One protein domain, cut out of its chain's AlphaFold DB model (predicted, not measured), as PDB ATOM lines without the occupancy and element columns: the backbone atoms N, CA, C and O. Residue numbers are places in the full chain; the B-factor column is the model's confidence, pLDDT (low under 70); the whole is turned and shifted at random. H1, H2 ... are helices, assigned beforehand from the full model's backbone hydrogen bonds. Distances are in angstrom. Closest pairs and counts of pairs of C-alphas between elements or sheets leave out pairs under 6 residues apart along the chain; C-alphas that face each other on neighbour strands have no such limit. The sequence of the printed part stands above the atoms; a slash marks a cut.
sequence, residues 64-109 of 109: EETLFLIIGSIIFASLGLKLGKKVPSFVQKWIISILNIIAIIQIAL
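What this domain is: This is residues 64 to 109 of the 109 residues of the protein "Probable membrane transporter protein" of Staphylococcus sp. 693-2 (UniProt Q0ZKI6). Two long helices, H1 and then H2, make an open V, joined at its foot by a tight link and spread wide at its other end. Both arms lie in one flat layer, and the space between them is empty. The printed part has 46 residues with two named helices and no named strand, and its class is all helix. It is extended, with a radius of gyration of the C-alphas of 15.0 A and spans of 37 by 31 by 5 A.

How they stand to each other: H1, residues 64 to 86, and H2, residues 89 to 108, are close but not clearly touching. Their closest C-alphas, those of Gly 84 and Gln 92, are 7.7 A apart. They run opposite ways at a steep tilt of 50 degrees, with their centres 22.4 A apart. In H1 and H2 every O i to N i+4 pair is within hydrogen-bond range.

Where its parts are: H1 begins at C-alpha 64, (207.876, 212.295, 134.913), and measures 33.7 A from first to last C-alpha. H2 measures 28.8 A and ends at C-alpha 108, (193.861, 217.427, 100.474).

The domain as a whole: The two C-alphas farthest apart, those of Glu 64 and Phe 90, are 40.2 A apart. The printed part has no cut. The mean pLDDT of the printed part is 77.5, and residues 97, 100, 103 to 104 and 106 to 109 are under 70.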
ATOM      1  N   GLU A  64     208.552 213.595 134.910       80.62
ATOM      2  CA  GLU A  64     207.876 212.295 134.913       80.62
ATOM      3  C   GLU A  64     207.591 211.805 133.487       80.62
ATOM      4  O   GLU A  64     208.047 210.730 133.099       80.62
ATOM      5  N   GLU A  65     206.928 212.615 132.659       78.50
ATOM      6  CA  GLU A  65     206.599 212.254 131.272       78.50
ATOM      7  C   GLU A  65     207.853 212.052 130.413       78.50
ATOM      8  O   GLU A  65     207.920 211.141 129.587       78.50
ATOM      9  N   THR A  66     208.881 212.873 130.634       81.81
ATOM     10  CA  THR A  66     210.134 212.816 129.873       81.81
ATOM     11  C   THR A  66     210.899 211.521 130.137       81.81
ATOM     12  O   THR A  66     211.448 210.936 129.203       81.81
ATOM     13  N   LEU A  67     210.897 211.028 131.378       83.00
ATOM     14  CA  LEU A  67     211.502 209.746 131.746       83.00
ATOM     15  C   LEU A  67     210.849 208.577 131.002       83.00
ATOM     16  O   LEU A  67     211.553 207.775 130.382       83.00
ATOM     17  N   PHE A  68     209.514 208.514 130.988       86.19
ATOM     18  CA  PHE A  68     208.787 207.498 130.219       86.19
ATOM     19  C   PHE A  68     209.058 207.616 128.716       86.19
ATOM     20  O   PHE A  68     209.232 206.598 128.039       86.19
ATOM     21  N   LEU A  69     209.161 208.841 128.193       86.25
ATOM     22  CA  LEU A  69     209.437 209.096 126.782       86.25
ATOM     23  C   LEU A  69     210.845 208.627 126.390       86.25
ATOM     24  O   LEU A  69     210.985 207.945 125.378       86.25
ATOM     25  N   ILE A  70     211.877 208.911 127.192       85.38
ATOM     26  CA  ILE A  70     213.261 208.470 126.933       85.38
ATOM     27  C   ILE A  70     213.350 206.942 126.922       85.38
ATOM     28  O   ILE A  70     213.887 206.359 125.976       85.38
ATOM     29  N   ILE A  71     212.789 206.290 127.944       89.06
ATOM     30  CA  ILE A  71     212.803 204.827 128.069       89.06
ATOM     31  C   ILE A  71     212.055 204.195 126.890       89.06
ATOM     32  O   ILE A  71     212.584 203.297 126.229       89.06
ATOM     33  N   GLY A  72     210.865 204.712 126.571       88.38
ATOM     34  CA  GLY A  72     210.092 204.289 125.410       88.38
ATOM     35  C   GLY A  72     210.877 204.462 124.111       88.38
ATOM     36  O   GLY A  72     211.019 203.508 123.352       88.38
ATOM     37  N   SER A  73     211.458 205.638 123.865       85.50
ATOM     38  CA  SER A  73     212.180 205.930 122.622       85.50
ATOM     39  C   SER A  73     213.369 204.994 122.409       85.50
ATOM     40  O   SER A  73     213.539 204.475 121.311       85.50
ATOM     41  N   ILE A  74     214.157 204.699 123.449       89.06
ATOM     42  CA  ILE A  74     215.309 203.784 123.356       89.06
ATOM     43  C   ILE A  74     214.862 202.362 122.991       89.06
ATOM     44  O   ILE A  74     215.451 201.728 122.103       89.06
ATOM     45  N   ILE A  75     213.807 201.865 123.643       89.81
ATOM     46  CA  ILE A  75     213.273 200.518 123.408       89.81
ATOM     47  C   ILE A  75     212.656 200.441 122.010       89.81
ATOM     48  O   ILE A  75     213.048 199.585 121.215       89.81
ATOM     49  N   PHE A  76     211.742 201.353 121.676       85.81
ATOM     50  CA  PHE A  76     211.030 201.360 120.400       85.81
ATOM     51  C   PHE A  76     211.946 201.668 119.209       85.81
ATOM     52  O   PHE A  76     211.781 201.040 118.165       85.81
ATOM     53  N   ALA A  77     212.952 202.539 119.344       85.62
ATOM     54  CA  ALA A  77     213.934 202.779 118.282       85.62
ATOM     55  C   ALA A  77     214.747 201.512 117.978       85.62
ATOM     56  O   ALA A  77     214.900 201.121 116.817       85.62
ATOM     57  N   SER A  78     215.217 200.820 119.019       86.75
ATOM     58  CA  SER A  78     215.972 199.571 118.875       86.75
ATOM     59  C   SER A  78     215.119 198.447 118.278       86.75
ATOM     60  O   SER A  78     215.578 197.693 117.412       86.75
ATOM     61  N   LEU A  79     213.865 198.339 118.723       87.50
ATOM     62  CA  LEU A  79     212.905 197.353 118.234       87.50
ATOM     63  C   LEU A  79     212.533 197.626 116.769       87.50
ATOM     64  O   LEU A  79     212.566 196.711 115.947       87.50
ATOM     65  N   GLY A  80     212.274 198.889 116.425       81.94
ATOM     66  CA  GLY A  80     211.953 199.343 115.074       81.94
ATOM     67  C   GLY A  80     213.071 199.056 114.073       81.94
ATOM     68  O   GLY A  80     212.802 198.557 112.982       81.94
ATOM     69  N   LEU A  81     214.338 199.261 114.454       81.62
ATOM     70  CA  LEU A  81     215.487 198.922 113.606       81.62
ATOM     71  C   LEU A  81     215.625 197.410 113.372       81.62
ATOM     72  O   LEU A  81     215.920 196.983 112.253       81.62
ATOM     73  N   LYS A  82     215.415 196.585 114.406       83.50
ATOM     74  CA  LYS A  82     215.482 195.117 114.281       83.50
ATOM     75  C   LYS A  82     214.340 194.562 113.432       83.50
ATOM     76  O   LYS A  82     214.583 193.706 112.585       83.50
ATOM     77  N   LEU A  83     213.120 195.052 113.643       81.12
ATOM     78  CA  LEU A  83     211.948 194.665 112.861       81.12
ATOM     79  C   LEU A  83     212.087 195.128 111.410       81.12
ATOM     80  O   LEU A  83     211.915 194.321 110.503       81.12
ATOM     81  N   GLY A  84     212.512 196.372 111.182       75.31
ATOM     82  CA  GLY A  84     212.710 196.926 109.842       75.31
ATOM     83  C   GLY A  84     213.725 196.154 108.996       75.31
ATOM     84  O   GLY A  84     213.527 196.020 107.794       75.31
ATOM     85  N   LYS A  85     214.769 195.579 109.610       76.69
ATOM     86  CA  LYS A  85     215.748 194.721 108.912       76.69
ATOM     87  C   LYS A  85     215.210 193.337 108.539       76.69
ATOM     88  O   LYS A  85     215.739 192.722 107.619       76.69
ATOM     89  N   LYS A  86     214.204 192.826 109.258       80.19
ATOM     90  CA  LYS A  86     213.574 191.525 108.969       80.19
ATOM     91  C   LYS A  86     212.459 191.620 107.929       80.19
ATOM     92  O   LYS A  86     212.055 190.596 107.389       80.19
ATOM     93  N   VAL A  87     211.950 192.821 107.661       79.44
ATOM     94  CA  VAL A  87     210.894 193.028 106.670       79.44
ATOM     95  C   VAL A  87     211.505 192.997 105.261       79.44
ATOM     96  O   VAL A  87     212.458 193.729 104.994       79.44
ATOM     97  N   PRO A  88     210.970 192.183 104.335       79.12
ATOM     98  CA  PRO A  88     211.441 192.167 102.957       79.12
ATOM     99  C   PRO A  88     211.235 193.534 102.294       79.12
ATOM    100  O   PRO A  88     210.210 194.197 102.475       79.12
ATOM    101  N   SER A  89     212.203 193.948 101.476       73.75
ATOM    102  CA  SER A  89     212.258 195.272 100.835       73.75
ATOM    103  C   SER A  89     211.033 195.600  99.967       73.75
ATOM    104  O   SER A  89     210.703 196.773  99.792       73.75
ATOM    105  N   PHE A  90     210.317 194.586  99.474       75.62
ATOM    106  CA  PHE A  90     209.026 194.752  98.801       75.62
ATOM    107  C   PHE A  90     207.937 195.281  99.748       75.62
ATOM    108  O   PHE A  90     207.273 196.268  99.435       75.62
ATOM    109  N   VAL A  91     207.802 194.686 100.936       78.56
ATOM    110  CA  VAL A  91     206.811 195.087 101.949       78.56
ATOM    111  C   VAL A  91     207.155 196.461 102.524       78.56
ATOM    112  O   VAL A  91     206.270 197.288 102.717       78.56
ATOM    113  N   GLN A  92     208.442 196.752 102.718       70.69
ATOM    114  CA  GLN A  92     208.894 198.051 103.218       70.69
ATOM    115  C   GLN A  92     208.543 199.195 102.251       70.69
ATOM    116  O   GLN A  92     208.042 200.236 102.677       70.69
ATOM    117  N   LYS A  93     208.736 198.986 100.941       71.69
ATOM    118  CA  LYS A  93     208.334 199.951  99.905       71.69
ATOM    119  C   LYS A  93     206.820 200.134  99.856       71.69
ATOM    120  O   LYS A  93     206.364 201.271  99.795       71.69
ATOM    121  N   TRP A  94     206.055 199.046  99.930       79.19
ATOM    122  CA  TRP A  94     204.592 199.103  99.950       79.19
ATOM    123  C   TRP A  94     204.050 199.876 101.154       79.19
ATOM    124  O   TRP A  94     203.204 200.747 100.976       79.19
ATOM    125  N   ILE A  95     204.589 199.631 102.352       75.62
ATOM    126  CA  ILE A  95     204.211 200.352 103.575       75.62
ATOM    127  C   ILE A  95     204.500 201.848 103.444       75.62
ATOM    128  O   ILE A  95     203.630 202.664 103.720       75.62
ATOM    129  N   ILE A  96     205.694 202.234 102.989       71.38
ATOM    130  CA  ILE A  96     206.036 203.657 102.836       71.38
ATOM    131  C   ILE A  96     205.142 204.319 101.777       71.38
ATOM    132  O   ILE A  96     204.686 205.446 101.965       71.38
ATOM    133  N   SER A  97     204.861 203.619 100.675       69.75
ATOM    134  CA  SER A  97     204.041 204.150  99.587       69.75
ATOM    135  C   SER A  97     202.577 204.327  99.997       69.75
ATOM    136  O   SER A  97     201.996 205.366  99.691       69.75
ATOM    137  N   ILE A  98     201.996 203.365 100.727       78.44
ATOM    138  CA  ILE A  98     200.617 203.471 101.226       78.44
ATOM    139  C   ILE A  98     200.497 204.609 102.245       78.44
ATOM    140  O   ILE A  98     199.555 205.394 102.174       78.44
ATOM    141  N   LEU A  99     201.484 204.750 103.138       70.62
ATOM    142  CA  LEU A  99     201.505 205.797 104.157       70.62
ATOM    143  C   LEU A  99     201.531 207.184 103.502       70.62
ATOM    144  O   LEU A  99     200.725 208.041 103.850       70.62
ATOM    145  N   ASN A 100     202.406 207.367 102.505       68.94
ATOM    146  CA  ASN A 100     202.501 208.591 101.706       68.94
ATOM    147  C   ASN A 100     201.187 208.930 100.996       68.94
ATOM    148  O   ASN A 100     200.761 210.079 101.048       68.94
ATOM    149  N   ILE A 101     200.514 207.950 100.386       74.38
ATOM    150  CA  ILE A 101     199.213 208.167  99.733       74.38
ATOM    151  C   ILE A 101     198.159 208.622 100.749       74.38
ATOM    152  O   ILE A 101     197.465 209.606 100.504       74.38
ATOM    153  N   ILE A 102     198.068 207.948 101.899       78.12
ATOM    154  CA  ILE A 102     197.082 208.264 102.941       78.12
ATOM    155  C   ILE A 102     197.246 209.699 103.437       78.12
ATOM    156  O   ILE A 102     196.265 210.432 103.529       78.12
ATOM    157  N   ALA A 103     198.469 210.136 103.726       65.06
ATOM    158  CA  ALA A 103     198.646 211.486 104.244       65.06
ATOM    159  C   ALA A 103     198.614 212.573 103.159       65.06
ATOM    160  O   ALA A 103     198.258 213.703 103.474       65.06
ATOM    161  N   ILE A 104     198.858 212.253 101.880       66.62
ATOM    162  CA  ILE A 104     198.486 213.164 100.781       66.62
ATOM    163  C   ILE A 104     196.967 213.380 100.769       66.62
ATOM    164  O   ILE A 104     196.521 214.518 100.649       66.62
ATOM    165  N   ILE A 105     196.177 212.316 100.940       73.69
ATOM    166  CA  ILE A 105     194.711 212.407 100.990       73.69
ATOM    167  C   ILE A 105     194.257 213.249 102.187       73.69
ATOM    168  O   ILE A 105     193.430 214.132 102.008       73.69
ATOM    169  N   GLN A 106     194.819 213.034 103.379       68.62
ATOM    170  CA  GLN A 106     194.444 213.779 104.588       68.62
ATOM    171  C   GLN A 106     194.786 215.276 104.532       68.62
ATOM    172  O   GLN A 106     194.147 216.063 105.211       68.62
ATOM    173  N   ILE A 107     195.804 215.670 103.763       61.16
ATOM    174  CA  ILE A 107     196.150 217.087 103.558       61.16
ATOM    175  C   ILE A 107     195.240 217.733 102.499       61.16
ATOM    176  O   ILE A 107     195.042 218.946 102.519       61.16
ATOM    177  N   ALA A 108     194.726 216.946 101.551       57.66
ATOM    178  CA  ALA A 108     193.861 217.427 100.474       57.66
ATOM    179  C   ALA A 108     192.376 217.555 100.876       57.66
ATOM    180  O   ALA A 108     191.624 218.202 100.147       57.66
ATOM    181  N   LEU A 109     191.971 216.925 101.983       47.44
ATOM    182  CA  LEU A 109     190.618 216.907 102.555       47.44
ATOM    183  C   LEU A 109     190.526 217.863 103.748       47.44
ATOM    184  O   LEU A 109     189.510 218.586 103.826       47.44
TER     185      LEU A 109